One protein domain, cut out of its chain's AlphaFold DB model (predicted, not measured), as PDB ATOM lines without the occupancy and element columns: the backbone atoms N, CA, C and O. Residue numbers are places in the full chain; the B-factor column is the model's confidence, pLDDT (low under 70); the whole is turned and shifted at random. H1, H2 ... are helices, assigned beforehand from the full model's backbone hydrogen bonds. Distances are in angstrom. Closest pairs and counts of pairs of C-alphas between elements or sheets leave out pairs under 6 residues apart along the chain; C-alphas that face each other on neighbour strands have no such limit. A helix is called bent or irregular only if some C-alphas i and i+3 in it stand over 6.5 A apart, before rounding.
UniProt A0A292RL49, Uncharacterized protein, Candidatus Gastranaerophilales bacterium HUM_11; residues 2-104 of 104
ATOM      1  N   GLU A   2     187.180 137.607 122.735       56.94
ATOM      2  CA  GLU A   2     187.893 136.839 123.757       56.94
ATOM      3  C   GLU A   2     187.335 137.279 125.112       56.94
ATOM      4  O   GLU A   2     187.221 138.479 125.361       56.94
ATOM      5  N   THR A   3     186.892 136.328 125.933       67.06
ATOM      6  CA  THR A   3     186.502 136.621 127.313       67.06
ATOM      7  C   THR A   3     187.780 136.900 128.090       67.06
ATOM      8  O   THR A   3     188.653 136.037 128.155       67.06
ATOM      9  N   GLU A   4     187.901 138.094 128.663       86.44
ATOM     10  CA  GLU A   4     188.990 138.399 129.583       86.44
ATOM     11  C   GLU A   4     188.844 137.519 130.831       86.44
ATOM     12  O   GLU A   4     187.850 137.604 131.554       86.44
ATOM     13  N   VAL A   5     189.809 136.624 131.050       92.50
ATOM     14  CA  VAL A   5     189.864 135.791 132.252       92.50
ATOM     15  C   VAL A   5     190.610 136.568 133.324       92.50
ATOM     16  O   VAL A   5     191.813 136.793 133.208       92.50
ATOM     17  N   LEU A   6     189.891 136.970 134.369       94.81
ATOM     18  CA  LEU A   6     190.477 137.677 135.503       94.81
ATOM     19  C   LEU A   6     191.147 136.694 136.464       94.81
ATOM     20  O   LEU A   6     190.676 135.571 136.650       94.81
ATOM     21  N   GLU A   7     192.225 137.132 137.111       94.31
ATOM     22  CA  GLU A   7     192.859 136.391 138.204       94.31
ATOM     23  C   GLU A   7     191.947 136.339 139.440       94.31
ATOM     24  O   GLU A   7     191.145 137.246 139.683       94.31
ATOM     25  N   SER A   8     192.080 135.278 140.242       93.69
ATOM     26  CA  SER A   8     191.375 135.157 141.521       93.69
ATOM     27  C   SER A   8     191.859 136.217 142.511       93.69
ATOM     28  O   SER A   8     193.060 136.377 142.738       93.69
ATOM     29  N   HIS A   9     190.920 136.909 143.156       94.06
ATOM     30  CA  HIS A   9     191.208 137.827 144.258       94.06
ATOM     31  C   HIS A   9     191.240 137.125 145.618       94.06
ATOM     32  O   HIS A   9     191.707 137.708 146.598       94.06
ATOM     33  N   ASN A  10     190.737 135.892 145.698       87.88
ATOM     34  CA  ASN A  10     190.650 135.134 146.933       87.88
ATOM     35  C   ASN A  10     191.580 133.921 146.891       87.88
ATOM     36  O   ASN A  10     191.198 132.816 146.525       87.88
ATOM     37  N   GLN A  11     192.816 134.139 147.328       85.56
ATOM     38  CA  GLN A  11     193.836 133.093 147.414       85.56
ATOM     39  C   GLN A  11     193.694 132.223 148.680       85.56
ATOM     40  O   GLN A  11     194.539 131.375 148.934       85.56
ATOM     41  N   GLU A  12     192.656 132.435 149.499       89.25
ATOM     42  CA  GLU A  12     192.423 131.681 150.743       89.25
ATOM     43  C   GLU A  12     191.179 130.784 150.686       89.25
ATOM     44  O   GLU A  12     191.052 129.851 151.482       89.25
ATOM     45  N   GLN A  13     190.225 131.065 149.793       90.94
ATOM     46  CA  GLN A  13     188.985 130.301 149.626       90.94
ATOM     47  C   GLN A  13     188.487 130.369 148.173       90.94
ATOM     48  O   GLN A  13     189.056 131.046 147.330       90.94
ATOM     49  N   GLY A  14     187.386 129.678 147.876       94.38
ATOM     50  CA  GLY A  14     186.778 129.684 146.545       94.38
ATOM     51  C   GLY A  14     187.372 128.632 145.617       94.38
ATOM     52  O   GLY A  14     188.013 127.681 146.065       94.38
ATOM     53  N   PHE A  15     187.096 128.762 144.323       96.75
ATOM     54  CA  PHE A  15     187.464 127.775 143.315       96.75
ATOM     55  C   PHE A  15     188.979 127.617 143.215       96.75
ATOM     56  O   PHE A  15     189.466 126.487 143.197       96.75
ATOM     57  N   TRP A  16     189.707 128.739 143.166       97.19
ATOM     58  CA  TRP A  16     191.159 128.750 143.006       97.19
ATOM     59  C   TRP A  16     191.843 127.993 144.137       97.19
ATOM     60  O   TRP A  16     192.464 126.960 143.893       97.19
ATOM     61  N   GLU A  17     191.660 128.454 145.377       95.62
ATOM     62  CA  GLU A  17     192.341 127.845 146.515       95.62
ATOM     63  C   GLU A  17     191.912 126.391 146.722       95.62
ATOM     64  O   GLU A  17     192.761 125.539 146.955       95.62
ATOM     65  N   THR A  18     190.624 126.069 146.551       96.44
ATOM     66  CA  THR A  18     190.148 124.678 146.678       96.44
ATOM     67  C   THR A  18     190.804 123.767 145.642       96.44
ATOM     68  O   THR A  18     191.186 122.653 145.966       96.44
ATOM     69  N   THR A  19     190.986 124.244 144.409       97.00
ATOM     70  CA  THR A  19     191.667 123.477 143.356       97.00
ATOM     71  C   THR A  19     193.163 123.330 143.651       97.00
ATOM     72  O   THR A  19     193.722 122.249 143.469       97.00
ATOM     73  N   ARG A  20     193.811 124.389 144.148       96.56
ATOM     74  CA  ARG A  20     195.251 124.418 144.454       96.56
ATOM     75  C   ARG A  20     195.664 123.438 145.559       96.56
ATOM     76  O   ARG A  20     196.834 123.081 145.650       96.56
ATOM     77  N   LEU A  21     194.729 123.004 146.407       95.25
ATOM     78  CA  LEU A  21     194.995 121.988 147.433       95.25
ATOM     79  C   LEU A  21     195.335 120.614 146.841       95.25
ATOM     80  O   LEU A  21     196.049 119.845 147.483       95.25
ATOM     81  N   ASP A  22     194.850 120.328 145.633       96.38
ATOM     82  CA  ASP A  22     194.943 119.010 145.005       96.38
ATOM     83  C   ASP A  22     195.748 119.000 143.695       96.38
ATOM     84  O   ASP A  22     196.144 117.936 143.214       96.38
ATOM     85  N   TYR A  23     196.003 120.174 143.111       96.44
ATOM     86  CA  TYR A  23     196.688 120.321 141.830       96.44
ATOM     87  C   TYR A  23     197.820 121.350 141.901       96.44
ATOM     88  O   TYR A  23     197.742 122.350 142.610       96.44
ATOM     89  N   GLU A  24     198.857 121.135 141.091       96.75
ATOM     90  CA  GLU A  24     199.937 122.106 140.889       96.75
ATOM     91  C   GLU A  24     199.413 123.410 140.262       96.75
ATOM     92  O   GLU A  24     198.335 123.452 139.662       96.75
ATOM     93  N   GLU A  25     200.198 124.481 140.363       95.19
ATOM     94  CA  GLU A  25     199.807 125.830 139.933       95.19
ATOM     95  C   GLU A  25     199.395 125.902 138.451       95.19
ATOM     96  O   GLU A  25     198.378 126.512 138.124       95.19
ATOM     97  N   GLU A  26     200.112 125.215 137.555       96.69
ATOM     98  CA  GLU A  26     199.780 125.179 136.120       96.69
ATOM     99  C   GLU A  26     198.392 124.567 135.860       96.69
ATOM    100  O   GLU A  26     197.582 125.116 135.107       96.69
ATOM    101  N   GLU A  27     198.087 123.439 136.504       97.12
ATOM    102  CA  GLU A  27     196.789 122.780 136.350       97.12
ATOM    103  C   GLU A  27     195.689 123.563 137.082       97.12
ATOM    104  O   GLU A  27     194.576 123.668 136.570       97.12
ATOM    105  N   THR A  28     196.004 124.202 138.211       97.00
ATOM    106  CA  THR A  28     195.098 125.125 138.912       97.00
ATOM    107  C   THR A  28     194.692 126.286 138.008       97.00
ATOM    108  O   THR A  28     193.497 126.514 137.809       97.00
ATOM    109  N   GLN A  29     195.657 126.954 137.370       96.94
ATOM    110  CA  GLN A  29     195.401 128.039 136.422       96.94
ATOM    111  C   GLN A  29     194.561 127.565 135.236       96.94
ATOM    112  O   GLN A  29     193.594 128.217 134.841       96.94
ATOM    113  N   LYS A  30     194.889 126.402 134.669       97.25
ATOM    114  CA  LYS A  30     194.123 125.834 133.557       97.25
ATOM    115  C   LYS A  30     192.674 125.545 133.951       97.25
ATOM    116  O   LYS A  30     191.758 125.843 133.184       97.25
ATOM    117  N   ARG A  31     192.444 124.980 135.136       97.88
ATOM    118  CA  ARG A  31     191.097 124.683 135.646       97.88
ATOM    119  C   ARG A  31     190.324 125.955 135.974       97.88
ATOM    120  O   ARG A  31     189.137 126.013 135.658       97.88
ATOM    121  N   TRP A  32     190.988 126.971 136.524       97.44
ATOM    122  CA  TRP A  32     190.423 128.304 136.727       97.44
ATOM    123  C   TRP A  32     189.937 128.907 135.409       97.44
ATOM    124  O   TRP A  32     188.760 129.246 135.295       97.44
ATOM    125  N   ASN A  33     190.796 128.941 134.384       97.19
ATOM    126  CA  ASN A  33     190.444 129.471 133.066       97.19
ATOM    127  C   ASN A  33     189.241 128.730 132.472       97.19
ATOM    128  O   ASN A  33     188.280 129.354 132.029       97.19
ATOM    129  N   LEU A  34     189.245 127.392 132.533       97.38
ATOM    130  CA  LEU A  34     188.131 126.581 132.040       97.38
ATOM    131  C   LEU A  34     186.823 126.875 132.778       97.38
ATOM    132  O   LEU A  34     185.770 126.937 132.139       97.38
ATOM    133  N   ALA A  35     186.863 127.036 134.102       97.00
ATOM    134  CA  ALA A  35     185.679 127.366 134.884       97.00
ATOM    135  C   ALA A  35     185.152 128.760 134.529       97.00
ATOM    136  O   ALA A  35     183.958 128.912 134.261       97.00
ATOM    137  N   PHE A  36     186.048 129.743 134.450       96.06
ATOM    138  CA  PHE A  36     185.738 131.128 134.113       96.06
ATOM    139  C   PHE A  36     185.089 131.242 132.732       96.06
ATOM    140  O   PHE A  36     183.981 131.760 132.600       96.06
ATOM    141  N   GLU A  37     185.736 130.697 131.703       95.44
ATOM    142  CA  GLU A  37     185.238 130.720 130.326       95.44
ATOM    143  C   GLU A  37     183.895 129.999 130.199       95.44
ATOM    144  O   GLU A  37     182.979 130.483 129.529       95.44
ATOM    145  N   THR A  38     183.750 128.845 130.859       95.38
ATOM    146  CA  THR A  38     182.507 128.067 130.795       95.38
ATOM    147  C   THR A  38     181.353 128.825 131.454       95.38
ATOM    148  O   THR A  38     180.265 128.890 130.883       95.38
ATOM    149  N   LEU A  39     181.573 129.434 132.622       93.19
ATOM    150  CA  LEU A  39     180.549 130.224 133.308       93.19
ATOM    151  C   LEU A  39     180.228 131.526 132.567       93.19
ATOM    152  O   LEU A  39     179.055 131.888 132.475       93.19
ATOM    153  N   SER A  40     181.228 132.198 131.991       92.00
ATOM    154  CA  SER A  40     181.017 133.384 131.154       92.00
ATOM    155  C   SER A  40     180.136 133.049 129.946       92.00
ATOM    156  O   SER A  40     179.133 133.720 129.708       92.00
ATOM    157  N   LEU A  41     180.423 131.939 129.252       92.50
ATOM    158  CA  LEU A  41     179.632 131.482 128.107       92.50
ATOM    159  C   LEU A  41     178.179 131.140 128.477       92.50
ATOM    160  O   LEU A  41     177.268 131.424 127.704       92.50
ATOM    161  N   LEU A  42     177.961 130.491 129.624       91.38
ATOM    162  CA  LEU A  42     176.635 130.011 130.031       91.38
ATOM    163  C   LEU A  42     175.757 131.098 130.655       91.38
ATOM    164  O   LEU A  42     174.537 131.067 130.490       91.38
ATOM    165  N   SER A  43     176.359 132.026 131.397       89.00
ATOM    166  CA  SER A  43     175.622 133.054 132.139       89.00
ATOM    167  C   SER A  43     175.487 134.372 131.385       89.00
ATOM    168  O   SER A  43     174.532 135.103 131.637       89.00
ATOM    169  N   GLY A  44     176.422 134.680 130.477       85.44
ATOM    170  CA  GLY A  44     176.504 135.987 129.828       85.44
ATOM    171  C   GLY A  44     176.786 137.143 130.794       85.44
ATOM    172  O   GLY A  44     176.531 138.287 130.432       85.44
ATOM    173  N   LYS A  45     177.252 136.847 132.016       87.75
ATOM    174  CA  LYS A  45     177.653 137.838 133.021       87.75
ATOM    175  C   LYS A  45     179.002 138.469 132.684       87.75
ATOM    176  O   LYS A  45     179.816 137.875 131.969       87.75
ATOM    177  N   GLU A  46     179.236 139.641 133.261       90.31
ATOM    178  CA  GLU A  46     180.512 140.346 133.151       90.31
ATOM    179  C   GLU A  46     181.633 139.591 133.882       90.31
ATOM    180  O   GLU A  46     181.390 138.820 134.817       90.31
ATOM    181  N   ALA A  47     182.878 139.815 133.460       91.31
ATOM    182  CA  ALA A  47     184.050 139.098 133.963       91.31
ATOM    183  C   ALA A  47     184.196 139.208 135.496       91.31
ATOM    184  O   ALA A  47     184.469 138.212 136.171       91.31
ATOM    185  N   GLU A  48     183.945 140.384 136.068       92.31
ATOM    186  CA  GLU A  48     183.988 140.616 137.513       92.31
ATOM    187  C   GLU A  48     182.966 139.768 138.277       92.31
ATOM    188  O   GLU A  48     183.320 139.182 139.299       92.31
ATOM    189  N   GLU A  49     181.734 139.640 137.775       90.69
ATOM    190  CA  GLU A  49     180.695 138.820 138.413       90.69
ATOM    191  C   GLU A  49     181.060 137.326 138.386       90.69
ATOM    192  O   GLU A  49     180.770 136.579 139.329       90.69
ATOM    193  N   ILE A  50     181.710 136.873 137.306       93.00
ATOM    194  CA  ILE A  50     182.228 135.503 137.203       93.00
ATOM    195  C   ILE A  50     183.339 135.279 138.224       93.00
ATOM    196  O   ILE A  50     183.293 134.291 138.963       93.00
ATOM    197  N   ARG A  51     184.307 136.202 138.305       95.06
ATOM    198  CA  ARG A  51     185.390 136.126 139.288       95.06
ATOM    199  C   ARG A  51     184.834 136.091 140.709       95.06
ATOM    200  O   ARG A  51     185.207 135.211 141.472       95.06
ATOM    201  N   GLU A  52     183.918 136.995 141.058       93.00
ATOM    202  CA  GLU A  52     183.296 137.045 142.389       93.00
ATOM    203  C   GLU A  52     182.569 135.742 142.735       93.00
ATOM    204  O   GLU A  52     182.714 135.218 143.841       93.00
ATOM    205  N   SER A  53     181.854 135.157 141.770       91.75
ATOM    206  CA  SER A  53     181.206 133.855 141.946       91.75
ATOM    207  C   SER A  53     182.228 132.745 142.218       91.75
ATOM    208  O   SER A  53     182.031 131.937 143.133       91.75
ATOM    209  N   LEU A  54     183.330 132.712 141.463       94.88
ATOM    210  CA  LEU A  54     184.408 131.734 141.628       94.88
ATOM    211  C   LEU A  54     185.230 131.954 142.907       94.88
ATOM    212  O   LEU A  54     185.673 130.981 143.506       94.88
ATOM    213  N   ASP A  55     185.379 133.184 143.380       95.25
ATOM    214  CA  ASP A  55     186.069 133.510 144.637       95.25
ATOM    215  C   ASP A  55     185.193 133.282 145.882       95.25
ATOM    216  O   ASP A  55     185.670 133.327 147.022       95.25
ATOM    217  N   SER A  56     183.897 133.028 145.687       91.44
ATOM    218  CA  SER A  56     182.934 132.786 146.760       91.44
ATOM    219  C   SER A  56     182.876 131.314 147.203       91.44
ATOM    220  O   SER A  56     183.477 130.406 146.623       91.44
ATOM    221  N   ARG A  57     182.030 131.035 148.204       89.56
ATOM    222  CA  ARG A  57     181.679 129.664 148.617       89.56
ATOM    223  C   ARG A  57     181.122 128.815 147.465       89.56
ATOM    224  O   ARG A  57     181.289 127.597 147.479       89.56
ATOM    225  N   ILE A  58     180.463 129.431 146.487       88.88
ATOM    226  CA  ILE A  58     179.934 128.729 145.313       88.88
ATOM    227  C   ILE A  58     181.090 128.187 144.480       88.88
ATOM    228  O   ILE A  58     181.081 127.009 144.136       88.88
ATOM    229  N   GLY A  59     182.128 128.992 144.250       92.94
ATOM    230  CA  GLY A  59     183.339 128.549 143.569       92.94
ATOM    231  C   GLY A  59     183.998 127.341 144.229       92.94
ATOM    232  O   GLY A  59     184.380 126.406 143.530       92.94
ATOM    233  N   ARG A  60     184.030 127.282 145.568       94.00
ATOM    234  CA  ARG A  60     184.473 126.075 146.288       94.00
ATOM    235  C   ARG A  60     183.615 124.853 145.939       94.00
ATOM    236  O   ARG A  60     184.157 123.805 145.616       94.00
ATOM    237  N   HIS A  61     182.288 124.983 145.966       91.44
ATOM    238  CA  HIS A  61     181.400 123.876 145.594       91.44
ATOM    239  C   HIS A  61     181.609 123.424 144.145       91.44
ATOM    240  O   HIS A  61     181.559 122.228 143.866       91.44
ATOM    241  N   ILE A  62     181.864 124.352 143.223       94.12
ATOM    242  CA  ILE A  62     182.180 124.009 141.834       94.12
ATOM    243  C   ILE A  62     183.510 123.248 141.768       94.12
ATOM    244  O   ILE A  62     183.562 122.216 141.101       94.12
ATOM    245  N   ALA A  63     184.554 123.703 142.471       95.75
ATOM    246  CA  ALA A  63     185.848 123.021 142.526       95.75
ATOM    247  C   ALA A  63     185.717 121.594 143.079       95.75
ATOM    248  O   ALA A  63     186.175 120.660 142.424       95.75
ATOM    249  N   ASP A  64     184.993 121.414 144.190       94.44
ATOM    250  CA  ASP A  64     184.714 120.098 144.785       94.44
ATOM    251  C   ASP A  64     184.038 119.150 143.771       94.44
ATOM    252  O   ASP A  64     184.423 117.992 143.637       94.44
ATOM    253  N   ASN A  65     183.049 119.637 143.009       93.44
ATOM    254  CA  ASN A  65     182.380 118.833 141.974       93.44
ATOM    255  C   ASN A  65     183.281 118.548 140.765       93.44
ATOM    256  O   ASN A  65     183.094 117.554 140.064       93.44
ATOM    257  N   CYS A  66     184.233 119.436 140.489       96.19
ATOM    258  CA  CYS A  66     185.174 119.268 139.396       96.19
ATOM    259  C   CYS A  66     186.354 118.368 139.766       96.19
ATOM    260  O   CYS A  66     187.061 117.966 138.848       96.19
ATOM    261  N   PHE A  67     186.598 118.053 141.043       94.12
ATOM    262  CA  PHE A  67     187.721 117.216 141.481       94.12
ATOM    263  C   PHE A  67     187.794 115.910 140.673       94.12
ATOM    264  O   PHE A  67     186.790 115.217 140.514       94.12
ATOM    265  N   ASP A  68     188.960 115.635 140.082       91.06
ATOM    266  CA  ASP A  68     189.263 114.531 139.151       91.06
ATOM    267  C   ASP A  68     188.357 114.397 137.914       91.06
ATOM    268  O   ASP A  68     188.463 113.451 137.133       91.06
ATOM    269  N   ASN A  69     187.510 115.393 137.667       94.12
ATOM    270  CA  ASN A  69     186.585 115.440 136.549       94.12
ATOM    271  C   ASN A  69     186.945 116.551 135.552       94.12
ATOM    272  O   ASN A  69     187.722 117.471 135.822       94.12
ATOM    273  N   ASN A  70     186.352 116.474 134.359       95.50
ATOM    274  CA  ASN A  70     186.490 117.514 133.349       95.50
ATOM    275  C   ASN A  70     185.666 118.754 133.746       95.50
ATOM    276  O   ASN A  70     184.437 118.726 133.677       95.50
ATOM    277  N   VAL A  71     186.356 119.844 134.104       96.62
ATOM    278  CA  VAL A  71     185.762 121.110 134.584       96.62
ATOM    279  C   VAL A  71     184.619 121.593 133.689       96.62
ATOM    280  O   VAL A  71     183.507 121.830 134.157       96.62
ATOM    281  N   LYS A  72     184.867 121.684 132.378       96.06
ATOM    282  CA  LYS A  72     183.881 122.186 131.414       96.06
ATOM    283  C   LYS A  72     182.627 121.313 131.379       96.06
ATOM    284  O   LYS A  72     181.518 121.838 131.412       96.06
ATOM    285  N   GLN A  73     182.789 119.990 131.322       96.19
ATOM    286  CA  GLN A  73     181.652 119.066 131.285       96.19
ATOM    287  C   GLN A  73     180.822 119.129 132.569       96.19
ATOM    288  O   GLN A  73     179.599 119.224 132.481       96.19
ATOM    289  N   VAL A  74     181.472 119.127 133.738       95.50
ATOM    290  CA  VAL A  74     180.788 119.207 135.036       95.50
ATOM    291  C   VAL A  74     179.976 120.494 135.140       95.50
ATOM    292  O   VAL A  74     178.789 120.437 135.463       95.50
ATOM    293  N   ILE A  75     180.575 121.642 134.812       95.06
ATOM    294  CA  ILE A  75     179.877 122.931 134.870       95.06
ATOM    295  C   ILE A  75     178.701 122.939 133.893       95.06
ATOM    296  O   ILE A  75     177.586 123.236 134.304       95.06
ATOM    297  N   MET A  76     178.897 122.547 132.629       94.75
ATOM    298  CA  MET A  76     177.811 122.526 131.639       94.75
ATOM    299  C   MET A  76     176.632 121.630 132.051       94.75
ATOM    300  O   MET A  76     175.484 121.983 131.794       94.75
ATOM    301  N   GLN A  77     176.897 120.484 132.685       94.12
ATOM    302  CA  GLN A  77     175.853 119.549 133.126       94.12
ATOM    303  C   GLN A  77     175.068 120.054 134.338       94.12
ATOM    304  O   GLN A  77     173.876 119.776 134.447       94.12
ATOM    305  N   ASN A  78     175.720 120.786 135.243       90.12
ATOM    306  CA  ASN A  78     175.123 121.176 136.519       90.12
ATOM    307  C   ASN A  78     174.676 122.643 136.572       90.12
ATOM    308  O   ASN A  78     173.933 123.013 137.479       90.12
ATOM    309  N   TYR A  79     175.076 123.473 135.605       89.00
ATOM    310  CA  TYR A  79     174.866 124.921 135.630       89.00
ATOM    311  C   TYR A  79     173.413 125.328 135.903       89.00
ATOM    312  O   TYR A  79     173.161 126.107 136.819       89.00
ATOM    313  N   TYR A  80     172.445 124.770 135.169       84.44
ATOM    314  CA  TYR A  80     171.033 125.115 135.364       84.44
ATOM    315  C   TYR A  80     170.490 124.642 136.714       84.44
ATOM    316  O   TYR A  80     169.743 125.377 137.350       84.44
ATOM    317  N   ALA A  81     170.910 123.469 137.195       83.69
ATOM    318  CA  ALA A  81     170.509 122.980 138.511       83.69
ATOM    319  C   ALA A  81     171.060 123.875 139.635       83.69
ATOM    320  O   ALA A  81     170.354 124.194 140.588       83.69
ATOM    321  N   TRP A  82     172.308 124.333 139.508       83.69
ATOM    322  CA  TRP A  82     172.909 125.287 140.439       83.69
ATOM    323  C   TRP A  82     172.240 126.665 140.370       83.69
ATOM    324  O   TRP A  82     172.012 127.291 141.405       83.69
ATOM    325  N   TYR A  83     171.878 127.115 139.170       74.56
ATOM    326  CA  TYR A  83     171.134 128.353 138.961       74.56
ATOM    327  C   TYR A  83     169.743 128.304 139.616       74.56
ATOM    328  O   TYR A  83     169.396 129.208 140.375       74.56
ATOM    329  N   GLU A  84     168.976 127.231 139.396       68.62
ATOM    330  CA  GLU A  84     167.661 127.007 140.022       68.62
ATOM    331  C   GLU A  84     167.746 126.873 141.546       68.62
ATOM    332  O   GLU A  84     166.863 127.340 142.263       68.62
ATOM    333  N   ALA A  85     168.832 126.292 142.060       69.06
ATOM    334  CA  ALA A  85     169.114 126.219 143.490       69.06
ATOM    335  C   ALA A  85     169.545 127.567 144.104       69.06
ATOM    336  O   ALA A  85     169.922 127.605 145.277       69.06
ATOM    337  N   HIS A  86     169.500 128.663 143.336       67.50
ATOM    338  CA  HIS A  86     169.940 130.000 143.740       67.50
ATOM    339  C   HIS A  86     171.416 130.088 144.131       67.50
ATOM    340  O   HIS A  86     171.823 131.043 144.792       67.50
ATOM    341  N   LEU A  87     172.248 129.140 143.687       64.75
ATOM    342  CA  LEU A  87     173.687 129.197 143.940       64.75
ATOM    343  C   LEU A  87     174.361 130.324 143.152       64.75
ATOM    344  O   LEU A  87     175.472 130.674 143.485       64.75
ATOM    345  N   PHE A  88     173.720 130.922 142.144       61.50
ATOM    346  CA  PHE A  88     174.287 132.043 141.374       61.50
ATOM    347  C   PHE A  88     173.454 133.334 141.440       61.50
ATOM    348  O   PHE A  88     173.718 134.268 140.683       61.50
ATOM    349  N   SER A  89     172.415 133.405 142.282       53.75
ATOM    350  CA  SER A  89     171.576 134.607 142.353       53.75
ATOM    351  C   SER A  89     172.039 135.556 143.460       53.75
ATOM    352  O   SER A  89     171.743 135.324 144.630       53.75
ATOM    353  N   ASP A  90     172.646 136.682 143.077       54.09
ATOM    354  CA  ASP A  90     172.971 137.833 143.945       54.09
ATOM    355  C   ASP A  90     171.751 138.651 144.380       54.09
ATOM    356  O   ASP A  90     171.784 139.871 144.536       54.09
ATOM    357  N   SER A  91     170.617 138.007 144.604       43.56
ATOM    358  CA  SER A  91     169.475 138.716 145.150       43.56
ATOM    359  C   SER A  91     168.867 137.876 146.246       43.56
ATOM    360  O   SER A  91     168.424 136.755 146.017       43.56
ATOM    361  N   GLY A  92     168.806 138.446 147.450       43.56
ATOM    362  CA  GLY A  92     167.967 137.981 148.552       43.56
ATOM    363  C   GLY A  92     166.470 138.022 148.221       43.56
ATOM    364  O   GLY A  92     165.650 138.366 149.069       43.56
ATOM    365  N   ILE A  93     166.086 137.691 146.990       43.72
ATOM    366  CA  ILE A  93     164.727 137.361 146.626       43.72
ATOM    367  C   ILE A  93     164.530 135.935 147.117       43.72
ATOM    368  O   ILE A  93     164.857 134.960 146.446       43.72
ATOM    369  N   GLN A  94     163.968 135.825 148.321       40.69
ATOM    370  CA  GLN A  94     163.222 134.635 148.686       40.69
ATOM    371  C   GLN A  94     162.213 134.379 147.565       40.69
ATOM    372  O   GLN A  94     161.182 135.058 147.488       40.69
ATOM    373  N   LEU A  95     162.473 133.393 146.705       41.88
ATOM    374  CA  LEU A  95     161.384 132.758 145.992       41.88
ATOM    375  C   LEU A  95     160.534 132.108 147.074       41.88
ATOM    376  O   LEU A  95     160.840 131.030 147.580       41.88
ATOM    377  N   LYS A  96     159.461 132.804 147.467       40.56
ATOM    378  CA  LYS A  96     158.334 132.169 148.134       40.56
ATOM    379  C   LYS A  96     157.932 131.031 147.218       40.56
ATOM    380  O   LYS A  96     157.286 131.263 146.197       40.56
ATOM    381  N   THR A  97     158.322 129.816 147.578       43.31
ATOM    382  CA  THR A  97     157.737 128.607 147.029       43.31
ATOM    383  C   THR A  97     156.266 128.709 147.393       43.31
ATOM    384  O   THR A  97     155.849 128.438 148.518       43.31
ATOM    385  N   LYS A  98     155.468 129.237 146.465       44.22
ATOM    386  CA  LYS A  98     154.024 129.178 146.549       44.22
ATOM    387  C   LYS A  98     153.721 127.718 146.271       44.22
ATOM    388  O   LYS A  98     153.554 127.326 145.119       44.22
ATOM    389  N   VAL A  99     153.768 126.912 147.331       49.28
ATOM    390  CA  VAL A  99     153.192 125.574 147.339       49.28
ATOM    391  C   VAL A  99     151.770 125.791 146.844       49.28
ATOM    392  O   VAL A  99     150.962 126.412 147.535       49.28
ATOM    393  N   HIS A 100     151.508 125.419 145.592       40.94
ATOM    394  CA  HIS A 100     150.148 125.331 145.099       40.94
ATOM    395  C   HIS A 100     149.514 124.203 145.903       40.94
ATOM    396  O   HIS A 100     149.680 123.022 145.614       40.94
ATOM    397  N   SER A 101     148.856 124.594 146.989       53.53
ATOM    398  CA  SER A 101     147.682 123.897 147.469       53.53
ATOM    399  C   SER A 101     146.703 123.828 146.303       53.53
ATOM    400  O   SER A 101     146.273 124.888 145.857       53.53
ATOM    401  N   GLU A 102     146.451 122.613 145.813       47.41
ATOM    402  CA  GLU A 102     145.315 122.131 145.000       47.41
ATOM    403  C   GLU A 102     145.828 120.930 144.179       47.41
ATOM    404  O   GLU A 102     146.829 121.047 143.486       47.41
ATOM    405  N   LEU A 103     145.287 119.712 144.196       43.06
ATOM    406  CA  LEU A 103     144.019 119.111 144.619       43.06
ATOM    407  C   LEU A 103     144.345 117.641 145.005       43.06
ATOM    408  O   LEU A 103     145.283 117.076 144.448       43.06
ATOM    409  N   LYS A 104     143.660 116.945 145.917       38.12
ATOM    410  CA  LYS A 104     142.235 116.592 145.931       38.12
ATOM    411  C   LYS A 104     141.897 115.919 147.264       38.12
ATOM    412  O   LYS A 104     142.793 115.216 147.784       38.12
TER     413      LYS A 104
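Overview. This is residues 2 to 104 of the 104 residues of an uncharacterized protein of Candidatus Gastranaerophilales bacterium HUM_11 (UniProt A0A292RL49). Five helices pack mostly crosswise into a small body, with the pair H1 and H4 facing the pair H2 and H5, and H3 packed on H1 and H2 at one side; a thin tail, residues 96 to 104, sticks out and makes much of the length. The printed part has 103 residues with five named helices, H1 to H5 in order, and no named strand: all helix. It is only just compact, close to loose, with a radius of gyration of the C-alphas of 15.4 A, and it spans 59 by 27 by 26 A.

Arrangement. H1, residues 14 to 20, and H2, residues 25 to 43, form a helical hairpin: they touch at a shallow tilt of 30 degrees, closest at the C-alphas of Arg 20 and Thr 28, 5.6 A. H3, residues 47 to 55, touches H2 at a steep tilt of 57 degrees, with the C-alphas of Phe 36 and Ile 50 closest at 6.4 A. H3 also touches H1, the C-alphas of Gly 14 and Asp 55 being closest at 4.3 A. H4, residues 57 to 66, touches H1 at a steep tilt of 42 degrees, closest at the C-alphas of Phe 15 and Gly 59, 4.2 A. H5, residues 71 to 84, touches H2 at a steep tilt of 43 degrees, closest at the C-alphas of Thr 38 and Lys 72, 6.1 A. H5 touches H4 with residues 74 to 75 alone, the C-alphas of Cys 66 and Val 74 being closest at 6.2 A. H5 is apart from H1 and H3. Each O i to N i+4 pair is within hydrogen-bond range in H1, H2, H3 and H4, and 8 of 10 are in H5.

Along the chain. H1 begins at C-alpha 14 (186.778, 129.684, 146.545). H2 is 26.4 A long and H5 19.8 A, ending at C-alpha 84 (167.661, 127.007, 140.022). H5 is irregular, with C-alphas 77 and 80 7.7 A apart.

Size, cuts and confidence. The C-alphas of Glu 26 and Lys 104 are the two farthest apart, 59.0 A. The printed part has no cut, and the four links between helices are tight. Residues 2 to 3 and 84 to 104 have pLDDT under 70.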